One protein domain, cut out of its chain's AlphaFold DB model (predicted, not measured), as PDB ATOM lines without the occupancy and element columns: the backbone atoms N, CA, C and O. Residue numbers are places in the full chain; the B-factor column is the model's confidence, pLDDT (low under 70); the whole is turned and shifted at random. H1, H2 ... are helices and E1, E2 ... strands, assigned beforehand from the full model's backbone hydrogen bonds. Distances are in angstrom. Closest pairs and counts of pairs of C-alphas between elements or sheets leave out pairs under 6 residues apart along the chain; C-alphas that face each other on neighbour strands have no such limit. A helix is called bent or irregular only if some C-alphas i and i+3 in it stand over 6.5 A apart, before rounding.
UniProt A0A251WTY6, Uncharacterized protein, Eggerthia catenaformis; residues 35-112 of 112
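Overview. This is residues 35 to 112 of the 112 residues of an uncharacterized protein of Eggerthia catenaformis (UniProt A0A251WTY6). A small sheet, E1, E2 and E3, has H2 packed over one face; at one end, H1 and the loop after it make an arm that gives the length. The printed part has 78 residues, in order E1, E2, H1, E3, H2, under half in named elements: mixed helices and strands, mixed sheet E1-E2-E3. It is only just loose, close to compact, radius of gyration of the C-alphas 14.1 A, spans 45 by 24 by 23 A.

Along the chain. Find C-alpha 37 at (-42.881, -48.894, -33.515), where E1, residues 37 to 42, begins its 16.1 A. E2 is residues 45 to 50, 16.4 A; E3, 82 to 86, 12.8 A; H1, 54 to 61, 11.1 A. H2, 89 to 100, 17.8 A, ends at (-36.952, -62.967, -23.043); it is irregular, C-alphas 90 and 93 being 7.4 A apart.

Arrangement. Look at N 40 and O 47, 3.2 A, in the antiparallel hairpin E1 and E2, 161 degrees. E2 and E3 are parallel neighbours, 26 degrees between their directions, with N 83 and O 46 within hydrogen-bond range at 2.8 A. E2, H1, E3 form a strand-helix-strand unit, parallel strands with a helix between, its crossover right-handed. H2 is on the sheet, two layers, a helix on one face: height 9.1 A, over E2, along it at 15 degrees on the local plane; its closest C-alphas to E2 are Lys 89 and Ser 50, 6.6 A. H1 is not on the sheet and apart from H2. O i to N i+4 pairs are within hydrogen-bond range in 2 of 4 for H1, 6 of 8 for H2.

Size, cuts and confidence. The farthest C-alphas, Val 65 and Ala 101, are 46.1 A apart. The printed part has no cut; the link H1 to E3, 20 residues, is long. pLDDT is under 70 at residues 55 to 57, 59 to 60 and 71 to 80.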
ATOM      1  N   LYS A  35     -46.372 -48.336 -37.784       79.31
ATOM      2  CA  LYS A  35     -45.528 -47.757 -38.848       79.31
ATOM      3  C   LYS A  35     -44.037 -47.741 -38.489       79.31
ATOM      4  O   LYS A  35     -43.209 -48.214 -39.268       79.31
ATOM      5  N   ASP A  36     -43.691 -47.225 -37.307       82.50
ATOM      6  CA  ASP A  36     -42.306 -47.052 -36.842       82.50
ATOM      7  C   ASP A  36     -42.052 -47.578 -35.421       82.50
ATOM      8  O   ASP A  36     -41.081 -47.183 -34.769       82.50
ATOM      9  N   SER A  37     -42.948 -48.415 -34.899       88.81
ATOM     10  CA  SER A  37     -42.881 -48.894 -33.515       88.81
ATOM     11  C   SER A  37     -43.366 -50.334 -33.393       88.81
ATOM     12  O   SER A  37     -44.270 -50.741 -34.120       88.81
ATOM     13  N   TYR A  38     -42.795 -51.059 -32.439       93.94
ATOM     14  CA  TYR A  38     -43.212 -52.397 -32.033       93.94
ATOM     15  C   TYR A  38     -43.689 -52.356 -30.588       93.94
ATOM     16  O   TYR A  38     -43.039 -51.719 -29.756       93.94
ATOM     17  N   TYR A  39     -44.789 -53.045 -30.309       93.19
ATOM     18  CA  TYR A  39     -45.401 -53.151 -28.992       93.19
ATOM     19  C   TYR A  39     -45.583 -54.622 -28.642       93.19
ATOM     20  O   TYR A  39     -46.058 -55.397 -29.471       93.19
ATOM     21  N   PHE A  40     -45.177 -55.006 -27.439       94.31
ATOM     22  CA  PHE A  40     -45.349 -56.364 -26.936       94.31
ATOM     23  C   PHE A  40     -45.285 -56.381 -25.413       94.31
ATOM     24  O   PHE A  40     -44.645 -55.522 -24.804       94.31
ATOM     25  N   SER A  41     -45.895 -57.399 -24.820       93.19
ATOM     26  CA  SER A  41     -45.845 -57.644 -23.382       93.19
ATOM     27  C   SER A  41     -44.954 -58.848 -23.104       93.19
ATOM     28  O   SER A  41     -45.043 -59.879 -23.771       93.19
ATOM     29  N   LEU A  42     -44.066 -58.728 -22.122       91.56
ATOM     30  CA  LEU A  42     -43.159 -59.802 -21.731       91.56
ATOM     31  C   LEU A  42     -42.896 -59.750 -20.228       91.56
ATOM     32  O   LEU A  42     -42.565 -58.698 -19.685       91.56
ATOM     33  N   ASN A  43     -43.025 -60.891 -19.547       86.81
ATOM     34  CA  ASN A  43     -42.833 -61.002 -18.094       86.81
ATOM     35  C   ASN A  43     -43.677 -59.987 -17.287       86.81
ATOM     36  O   ASN A  43     -43.191 -59.406 -16.319       86.81
ATOM     37  N   GLY A  44     -44.920 -59.739 -17.717       86.19
ATOM     38  CA  GLY A  44     -45.842 -58.800 -17.061       86.19
ATOM     39  C   GLY A  44     -45.488 -57.318 -17.231       86.19
ATOM     40  O   GLY A  44     -46.042 -56.485 -16.523       86.19
ATOM     41  N   LYS A  45     -44.559 -56.988 -18.135       89.62
ATOM     42  CA  LYS A  45     -44.172 -55.616 -18.477       89.62
ATOM     43  C   LYS A  45     -44.486 -55.346 -19.938       89.62
ATOM     44  O   LYS A  45     -44.250 -56.213 -20.782       89.62
ATOM     45  N   ASP A  46     -44.937 -54.137 -20.229       91.56
ATOM     46  CA  ASP A  46     -45.202 -53.712 -21.595       91.56
ATOM     47  C   ASP A  46     -43.977 -53.007 -22.163       91.56
ATOM     48  O   ASP A  46     -43.316 -52.216 -21.488       91.56
ATOM     49  N   TYR A  47     -43.659 -53.285 -23.422       92.12
ATOM     50  CA  TYR A  47     -42.505 -52.723 -24.108       92.12
ATOM     51  C   TYR A  47     -42.925 -52.005 -25.379       92.12
ATOM     52  O   TYR A  47     -43.753 -52.486 -26.153       92.12
ATOM     53  N   ARG A  48     -42.265 -50.874 -25.631       92.31
ATOM     54  CA  ARG A  48     -42.312 -50.148 -26.900       92.31
ATOM     55  C   ARG A  48     -40.906 -50.018 -27.459       92.31
ATOM     56  O   ARG A  48     -40.054 -49.391 -26.835       92.31
ATOM     57  N   VAL A  49     -40.676 -50.515 -28.670       92.50
ATOM     58  CA  VAL A  49     -39.414 -50.320 -29.400       92.50
ATOM     59  C   VAL A  49     -39.665 -49.403 -30.588       92.50
ATOM     60  O   VAL A  49     -40.445 -49.740 -31.475       92.50
ATOM     61  N   SER A  50     -39.016 -48.240 -30.624       90.94
ATOM     62  CA  SER A  50     -39.164 -47.275 -31.721       90.94
ATOM     63  C   SER A  50     -37.849 -46.581 -32.045       90.94
ATOM     64  O   SER A  50     -36.988 -46.429 -31.187       90.94
ATOM     65  N   ASN A  51     -37.704 -46.091 -33.274       88.69
ATOM     66  CA  ASN A  51     -36.533 -45.312 -33.675       88.69
ATOM     67  C   ASN A  51     -36.500 -43.901 -33.050       88.69
ATOM     68  O   ASN A  51     -35.479 -43.221 -33.098       88.69
ATOM     69  N   HIS A  52     -37.612 -43.450 -32.466       80.62
ATOM     70  CA  HIS A  52     -37.759 -42.100 -31.928       80.62
ATOM     71  C   HIS A  52     -38.178 -42.146 -30.459       80.62
ATOM     72  O   HIS A  52     -38.946 -43.018 -30.037       80.62
ATOM     73  N   THR A  53     -37.705 -41.173 -29.678       78.31
ATOM     74  CA  THR A  53     -38.227 -40.960 -28.326       78.31
ATOM     75  C   THR A  53     -39.685 -40.493 -28.391       78.31
ATOM     76  O   THR A  53     -40.163 -39.992 -29.416       78.31
ATOM     77  N   MET A  54     -40.415 -40.662 -27.289       72.50
ATOM     78  CA  MET A  54     -41.782 -40.141 -27.173       72.50
ATOM     79  C   MET A  54     -41.803 -38.613 -27.242       72.50
ATOM     80  O   MET A  54     -42.651 -38.044 -27.917       72.50
ATOM     81  N   GLU A  55     -40.814 -37.952 -26.642       69.75
ATOM     82  CA  GLU A  55     -40.610 -36.501 -26.746       69.75
ATOM     83  C   GLU A  55     -40.466 -36.052 -28.203       69.75
ATOM     84  O   GLU A  55     -41.150 -35.129 -28.633       69.75
ATOM     85  N   ALA A  56     -39.654 -36.759 -28.998       69.94
ATOM     86  CA  ALA A  56     -39.510 -36.480 -30.426       69.94
ATOM     87  C   ALA A  56     -40.792 -36.784 -31.218       69.94
ATOM     88  O   ALA A  56     -41.050 -36.159 -32.241       69.94
ATOM     89  N   SER A  57     -41.616 -37.725 -30.753       67.81
ATOM     90  CA  SER A  57     -42.927 -37.991 -31.358       67.81
ATOM     91  C   SER A  57     -43.938 -36.887 -31.009       67.81
ATOM     92  O   SER A  57     -44.775 -36.533 -31.840       67.81
ATOM     93  N   ASN A  58     -43.833 -36.303 -29.812       71.88
ATOM     94  CA  ASN A  58     -44.713 -35.261 -29.283       71.88
ATOM     95  C   ASN A  58     -44.279 -33.831 -29.628       71.88
ATOM     96  O   ASN A  58     -45.099 -32.932 -29.506       71.88
ATOM     97  N   SER A  59     -43.058 -33.594 -30.110       66.50
ATOM     98  CA  SER A  59     -42.622 -32.262 -30.563       66.50
ATOM     99  C   SER A  59     -43.501 -31.722 -31.693       66.50
ATOM    100  O   SER A  59     -43.875 -30.558 -31.690       66.50
ATOM    101  N   HIS A  60     -43.949 -32.599 -32.592       68.25
ATOM    102  CA  HIS A  60     -44.921 -32.278 -33.639       68.25
ATOM    103  C   HIS A  60     -46.333 -31.973 -33.107       68.25
ATOM    104  O   HIS A  60     -47.235 -31.719 -33.902       68.25
ATOM    105  N   ALA A  61     -46.560 -32.076 -31.791       71.25
ATOM    106  CA  ALA A  61     -47.809 -31.667 -31.160       71.25
ATOM    107  C   ALA A  61     -47.881 -30.169 -30.849       71.25
ATOM    108  O   ALA A  61     -48.938 -29.700 -30.436       71.25
ATOM    109  N   TYR A  62     -46.784 -29.444 -31.060       75.19
ATOM    110  CA  TYR A  62     -46.650 -28.025 -30.781       75.19
ATOM    111  C   TYR A  62     -46.361 -27.247 -32.068       75.19
ATOM    112  O   TYR A  62     -45.695 -27.766 -32.968       75.19
ATOM    113  N   ASP A  63     -46.881 -26.024 -32.174       75.88
ATOM    114  CA  ASP A  63     -46.471 -25.073 -33.211       75.88
ATOM    115  C   ASP A  63     -45.135 -24.387 -32.867       75.88
ATOM    116  O   ASP A  63     -44.550 -24.599 -31.803       75.88
ATOM    117  N   GLU A  64     -44.642 -23.547 -33.782       70.25
ATOM    118  CA  GLU A  64     -43.384 -22.799 -33.630       70.25
ATOM    119  C   GLU A  64     -43.404 -21.782 -32.471       70.25
ATOM    120  O   GLU A  64     -42.351 -21.293 -32.066       70.25
ATOM    121  N   VAL A  65     -44.587 -21.478 -31.925       79.88
ATOM    122  CA  VAL A  65     -44.815 -20.527 -30.825       79.88
ATOM    123  C   VAL A  65     -45.036 -21.263 -29.490       79.88
ATOM    124  O   VAL A  65     -45.091 -20.640 -28.432       79.88
ATOM    125  N   GLY A  66     -45.107 -22.600 -29.514       72.88
ATOM    126  CA  GLY A  66     -45.295 -23.456 -28.345       72.88
ATOM    127  C   GLY A  66     -46.756 -23.764 -28.000       72.88
ATOM    128  O   GLY A  66     -47.006 -24.378 -26.960       72.88
ATOM    129  N   ASN A  67     -47.726 -23.400 -28.844       79.62
ATOM    130  CA  ASN A  67     -49.121 -23.788 -28.635       79.62
ATOM    131  C   ASN A  67     -49.326 -25.246 -29.038       79.62
ATOM    132  O   ASN A  67     -48.859 -25.696 -30.085       79.62
ATOM    133  N   GLN A  68     -50.062 -25.992 -28.219       78.31
ATOM    134  CA  GLN A  68     -50.386 -27.381 -28.512       78.31
ATOM    135  C   GLN A  68     -51.462 -27.454 -29.610       78.31
ATOM    136  O   GLN A  68     -52.614 -27.090 -29.389       78.31
ATOM    137  N   THR A  69     -51.091 -27.938 -30.794       75.88
ATOM    138  CA  THR A  69     -51.952 -28.006 -31.990       75.88
ATOM    139  C   THR A  69     -52.653 -29.349 -32.166       75.88
ATOM    140  O   THR A  69     -53.632 -29.452 -32.902       75.88
ATOM    141  N   ARG A  70     -52.178 -30.394 -31.482       71.81
ATOM    142  CA  ARG A  70     -52.819 -31.715 -31.431       71.81
ATOM    143  C   ARG A  70     -52.650 -32.340 -30.051       71.81
ATOM    144  O   ARG A  70     -51.745 -31.996 -29.293       71.81
ATOM    145  N   ILE A  71     -53.518 -33.293 -29.730       68.19
ATOM    146  CA  ILE A  71     -53.395 -34.095 -28.509       68.19
ATOM    147  C   ILE A  71     -52.039 -34.821 -28.546       68.19
ATOM    148  O   ILE A  71     -51.614 -35.307 -29.601       68.19
ATOM    149  N   LYS A  72     -51.325 -34.837 -27.413       66.31
ATOM    150  CA  LYS A  72     -50.064 -35.576 -27.290       66.31
ATOM    151  C   LYS A  72     -50.320 -37.053 -27.563       66.31
ATOM    152  O   LYS A  72     -51.369 -37.593 -27.226       66.31
ATOM    153  N   TYR A  73     -49.347 -37.711 -28.173       58.91
ATOM    154  CA  TYR A  73     -49.373 -39.153 -28.309       58.91
ATOM    155  C   TYR A  73     -49.237 -39.761 -26.906       58.91
ATOM    156  O   TYR A  73     -48.150 -39.684 -26.329       58.91
ATOM    157  N   HIS A  74     -50.354 -40.324 -26.415       58.31
ATOM    158  CA  HIS A  74     -50.571 -40.967 -25.109       58.31
ATOM    159  C   HIS A  74     -50.325 -40.050 -23.886       58.31
ATOM    160  O   HIS A  74     -49.289 -39.392 -23.770       58.31
ATOM    161  N   ASP A  75     -51.297 -39.990 -22.969       53.56
ATOM    162  CA  ASP A  75     -51.201 -39.191 -21.746       53.56
ATOM    163  C   ASP A  75     -50.160 -39.771 -20.787       53.56
ATOM    164  O   ASP A  75     -49.975 -40.982 -20.691       53.56
ATOM    165  N   GLN A  76     -49.477 -38.892 -20.053       51.91
ATOM    166  CA  GLN A  76     -48.308 -39.214 -19.226       51.91
ATOM    167  C   GLN A  76     -48.569 -40.279 -18.136       51.91
ATOM    168  O   GLN A  76     -47.616 -40.835 -17.598       51.91
ATOM    169  N   ASN A  77     -49.840 -40.583 -17.858       49.31
ATOM    170  CA  ASN A  77     -50.300 -41.463 -16.783       49.31
ATOM    171  C   ASN A  77     -50.521 -42.933 -17.198       49.31
ATOM    172  O   ASN A  77     -50.611 -43.781 -16.318       49.31
ATOM    173  N   ASP A  78     -50.567 -43.272 -18.493       51.81
ATOM    174  CA  ASP A  78     -50.730 -44.673 -18.952       51.81
ATOM    175  C   ASP A  78     -49.403 -45.471 -18.946       51.81
ATOM    176  O   ASP A  78     -49.349 -46.628 -19.365       51.81
ATOM    177  N   PHE A  79     -48.298 -44.860 -18.499       55.06
ATOM    178  CA  PHE A  79     -46.939 -45.326 -18.797       55.06
ATOM    179  C   PHE A  79     -46.123 -45.863 -17.636       55.06
ATOM    180  O   PHE A  79     -45.001 -46.309 -17.887       55.06
ATOM    181  N   ASP A  80     -46.632 -45.872 -16.406       58.72
ATOM    182  CA  ASP A  80     -45.848 -46.398 -15.277       58.72
ATOM    183  C   ASP A  80     -45.385 -47.849 -15.524       58.72
ATOM    184  O   ASP A  80     -44.353 -48.273 -15.007       58.72
ATOM    185  N   ASN A  81     -46.079 -48.571 -16.416       72.94
ATOM    186  CA  ASN A  81     -45.758 -49.942 -16.803       72.94
ATOM    187  C   ASN A  81     -45.175 -50.110 -18.225       72.94
ATOM    188  O   ASN A  81     -44.790 -51.229 -18.575       72.94
ATOM    189  N   LEU A  82     -45.065 -49.044 -19.038       85.69
ATOM    190  CA  LEU A  82     -44.561 -49.126 -20.420       85.69
ATOM    191  C   LEU A  82     -43.077 -48.750 -20.520       85.69
ATOM    192  O   LEU A  82     -42.676 -47.588 -20.423       85.69
ATOM    193  N   ILE A  83     -42.244 -49.730 -20.852       89.12
ATOM    194  CA  ILE A  83     -40.806 -49.553 -21.039       89.12
ATOM    195  C   ILE A  83     -40.509 -49.170 -22.491       89.12
ATOM    196  O   ILE A  83     -40.619 -49.974 -23.420       89.12
ATOM    197  N   CYS A  84     -40.073 -47.927 -22.693       89.94
ATOM    198  CA  CYS A  84     -39.677 -47.419 -24.004       89.94
ATOM    199  C   CYS A  84     -38.187 -47.661 -24.293       89.94
ATOM    200  O   CYS A  84     -37.310 -47.145 -23.597       89.94
ATOM    201  N   ILE A  85     -37.905 -48.369 -25.385       92.38
ATOM    202  CA  ILE A  85     -36.567 -48.597 -25.931       92.38
ATOM    203  C   ILE A  85     -36.441 -47.868 -27.272       92.38
ATOM    204  O   ILE A  85     -37.206 -48.096 -28.210       92.38
ATOM    205  N   THR A  86     -35.448 -46.989 -27.377       93.19
ATOM    206  CA  THR A  86     -35.134 -46.254 -28.603       93.19
ATOM    207  C   THR A  86     -34.067 -46.987 -29.412       93.19
ATOM    208  O   THR A  86     -32.884 -46.947 -29.069       93.19
ATOM    209  N   ALA A  87     -34.474 -47.661 -30.487       92.38
ATOM    210  CA  ALA A  87     -33.589 -48.446 -31.344       92.38
ATOM    211  C   ALA A  87     -34.094 -48.513 -32.795       92.38
ATOM    212  O   ALA A  87     -35.275 -48.311 -33.074       92.38
ATOM    213  N   SER A  88     -33.190 -48.841 -33.725       89.81
ATOM    214  CA  SER A  88     -33.550 -49.127 -35.121       89.81
ATOM    215  C   SER A  88     -34.587 -50.247 -35.198       89.81
ATOM    216  O   SER A  88     -34.504 -51.229 -34.459       89.81
ATOM    217  N   LYS A  89     -35.503 -50.154 -36.170       88.19
ATOM    218  CA  LYS A  89     -36.537 -51.171 -36.401       88.19
ATOM    219  C   LYS A  89     -35.973 -52.570 -36.638       88.19
ATOM    220  O   LYS A  89     -36.600 -53.560 -36.292       88.19
ATOM    221  N   THR A  90     -34.758 -52.647 -37.176       91.38
ATOM    222  CA  THR A  90     -34.083 -53.916 -37.461       91.38
ATOM    223  C   THR A  90     -33.636 -54.686 -36.218       91.38
ATOM    224  O   THR A  90     -33.293 -55.861 -36.329       91.38
ATOM    225  N   ARG A  91     -33.631 -54.042 -35.043       93.75
ATOM    226  CA  ARG A  91     -33.114 -54.609 -33.789       93.75
ATOM    227  C   ARG A  91     -34.181 -55.240 -32.898       93.75
ATOM    228  O   ARG A  91     -33.845 -55.739 -31.830       93.75
ATOM    229  N   ILE A  92     -35.450 -55.242 -33.313       94.69
ATOM    230  CA  ILE A  92     -36.547 -55.791 -32.502       94.69
ATOM    231  C   ILE A  92     -36.314 -57.256 -32.112       94.69
ATOM    232  O   ILE A  92     -36.547 -57.614 -30.963       94.69
ATOM    233  N   ILE A  93     -35.775 -58.072 -33.024       94.94
ATOM    234  CA  ILE A  93     -35.486 -59.491 -32.766       94.94
ATOM    235  C   ILE A  93     -34.448 -59.642 -31.645       94.94
ATOM    236  O   ILE A  93     -34.652 -60.411 -30.709       94.94
ATOM    237  N   GLU A  94     -33.345 -58.892 -31.723       95.56
ATOM    238  CA  GLU A  94     -32.276 -58.910 -30.712       95.56
ATOM    239  C   GLU A  94     -32.809 -58.470 -29.348       95.56
ATOM    240  O   GLU A  94     -32.632 -59.163 -28.352       95.56
ATOM    241  N   ILE A  95     -33.515 -57.336 -29.325       95.94
ATOM    242  CA  ILE A  95     -34.068 -56.739 -28.106       95.94
ATOM    243  C   ILE A  95     -35.068 -57.685 -27.444       95.94
ATOM    244  O   ILE A  95     -34.987 -57.913 -26.241       95.94
ATOM    245  N   TYR A  96     -35.996 -58.249 -28.217       96.06
ATOM    246  CA  TYR A  96     -36.994 -59.175 -27.693       96.06
ATOM    247  C   TYR A  96     -36.335 -60.418 -27.091       96.06
ATOM    248  O   TYR A  96     -36.667 -60.806 -25.973       96.06
ATOM    249  N   ASN A  97     -35.376 -61.024 -27.797       96.06
ATOM    250  CA  ASN A  97     -34.696 -62.224 -27.311       96.06
ATOM    251  C   ASN A  97     -33.872 -61.952 -26.048       96.06
ATOM    252  O   ASN A  97     -33.878 -62.777 -25.137       96.06
ATOM    253  N   ASP A  98     -33.219 -60.793 -25.955       96.06
ATOM    254  CA  ASP A  98     -32.487 -60.400 -24.752       96.06
ATOM    255  C   ASP A  98     -33.424 -60.219 -23.552       96.06
ATOM    256  O   ASP A  98     -33.159 -60.750 -22.473       96.06
ATOM    257  N   LEU A  99     -34.557 -59.538 -23.747       94.44
ATOM    258  CA  LEU A  99     -35.570 -59.377 -22.700       94.44
ATOM    259  C   LEU A  99     -36.189 -60.723 -22.301       94.44
ATOM    260  O   LEU A  99     -36.422 -60.974 -21.119       94.44
ATOM    261  N   LYS A 100     -36.415 -61.617 -23.271       94.62
ATOM    262  CA  LYS A 100     -36.952 -62.967 -23.043       94.62
ATOM    263  C   LYS A 100     -35.977 -63.853 -22.282       94.62
ATOM    264  O   LYS A 100     -36.410 -64.647 -21.453       94.62
ATOM    265  N   ALA A 101     -34.680 -63.680 -22.514       94.94
ATOM    266  CA  ALA A 101     -33.621 -64.322 -21.743       94.94
ATOM    267  C   ALA A 101     -33.416 -63.697 -20.348       94.94
ATOM    268  O   ALA A 101     -32.614 -64.209 -19.571       94.94
ATOM    269  N   GLY A 102     -34.137 -62.620 -20.016       93.06
ATOM    270  CA  GLY A 102     -34.093 -61.974 -18.705       93.06
ATOM    271  C   GLY A 102     -32.992 -60.925 -18.546       93.06
ATOM    272  O   GLY A 102     -32.748 -60.485 -17.425       93.06
ATOM    273  N   TYR A 103     -32.334 -60.502 -19.630       94.50
ATOM    274  CA  TYR A 103     -31.350 -59.423 -19.556       94.50
ATOM    275  C   TYR A 103     -32.026 -58.073 -19.326       94.50
ATOM    276  O   TYR A 103     -33.038 -57.736 -19.946       94.50
ATOM    277  N   GLU A 104     -31.405 -57.247 -18.488       91.81
ATOM    278  CA  GLU A 104     -31.771 -55.844 -18.377       91.81
ATOM    279  C   GLU A 104     -31.159 -55.044 -19.524       91.81
ATOM    280  O   GLU A 104     -29.958 -55.117 -19.794       91.81
ATOM    281  N   LEU A 105     -31.986 -54.237 -20.187       93.62
ATOM    282  CA  LEU A 105     -31.547 -53.389 -21.286       93.62
ATOM    283  C   LEU A 105     -31.495 -51.914 -20.872       93.62
ATOM    284  O   LEU A 105     -32.267 -51.415 -20.055       93.62
ATOM    285  N   THR A 106     -30.573 -51.184 -21.485       92.50
ATOM    286  CA  THR A 106     -30.545 -49.722 -21.495       92.50
ATOM    287  C   THR A 106     -31.710 -49.169 -22.322       92.50
ATOM    288  O   THR A 106     -32.278 -49.860 -23.169       92.50
ATOM    289  N   LYS A 107     -31.996 -47.865 -22.192       89.56
ATOM    290  CA  LYS A 107     -32.987 -47.162 -23.033       89.56
ATOM    291  C   LYS A 107     -32.703 -47.260 -24.541       89.56
ATOM    292  O   LYS A 107     -33.571 -46.929 -25.337       89.56
ATOM    293  N   ARG A 108     -31.502 -47.692 -24.949       90.69
ATOM    294  CA  ARG A 108     -31.100 -47.900 -26.353       90.69
ATOM    295  C   ARG A 108     -31.123 -49.371 -26.797       90.69
ATOM    296  O   ARG A 108     -30.690 -49.684 -27.906       90.69
ATOM    297  N   GLY A 109     -31.592 -50.279 -25.940       89.69
ATOM    298  CA  GLY A 109     -31.705 -51.703 -26.261       89.69
ATOM    299  C   GLY A 109     -30.357 -52.425 -26.287       89.69
ATOM    300  O   GLY A 109     -30.158 -53.321 -27.100       89.69
ATOM    301  N   TYR A 110     -29.403 -51.988 -25.467       92.75
ATOM    302  CA  TYR A 110     -28.154 -52.716 -25.203       92.75
ATOM    303  C   TYR A 110     -28.203 -53.304 -23.803       92.75
ATOM    304  O   TYR A 110     -28.723 -52.631 -22.915       92.75
ATOM    305  N   ARG A 111     -27.656 -54.503 -23.611       92.88
ATOM    306  CA  ARG A 111     -27.545 -55.136 -22.291       92.88
ATOM    307  C   ARG A 111     -26.773 -54.232 -21.326       92.88
ATOM    308  O   ARG A 111     -25.846 -53.540 -21.755       92.88
ATOM    309  N   LYS A 112     -27.221 -54.192 -20.074       86.56
ATOM    310  CA  LYS A 112     -26.496 -53.552 -18.975       86.56
ATOM    311  C   LYS A 112     -25.361 -54.429 -18.467       86.56
ATOM    312  O   LYS A 112     -25.490 -55.669 -18.570       86.56
TER     313      LYS A 112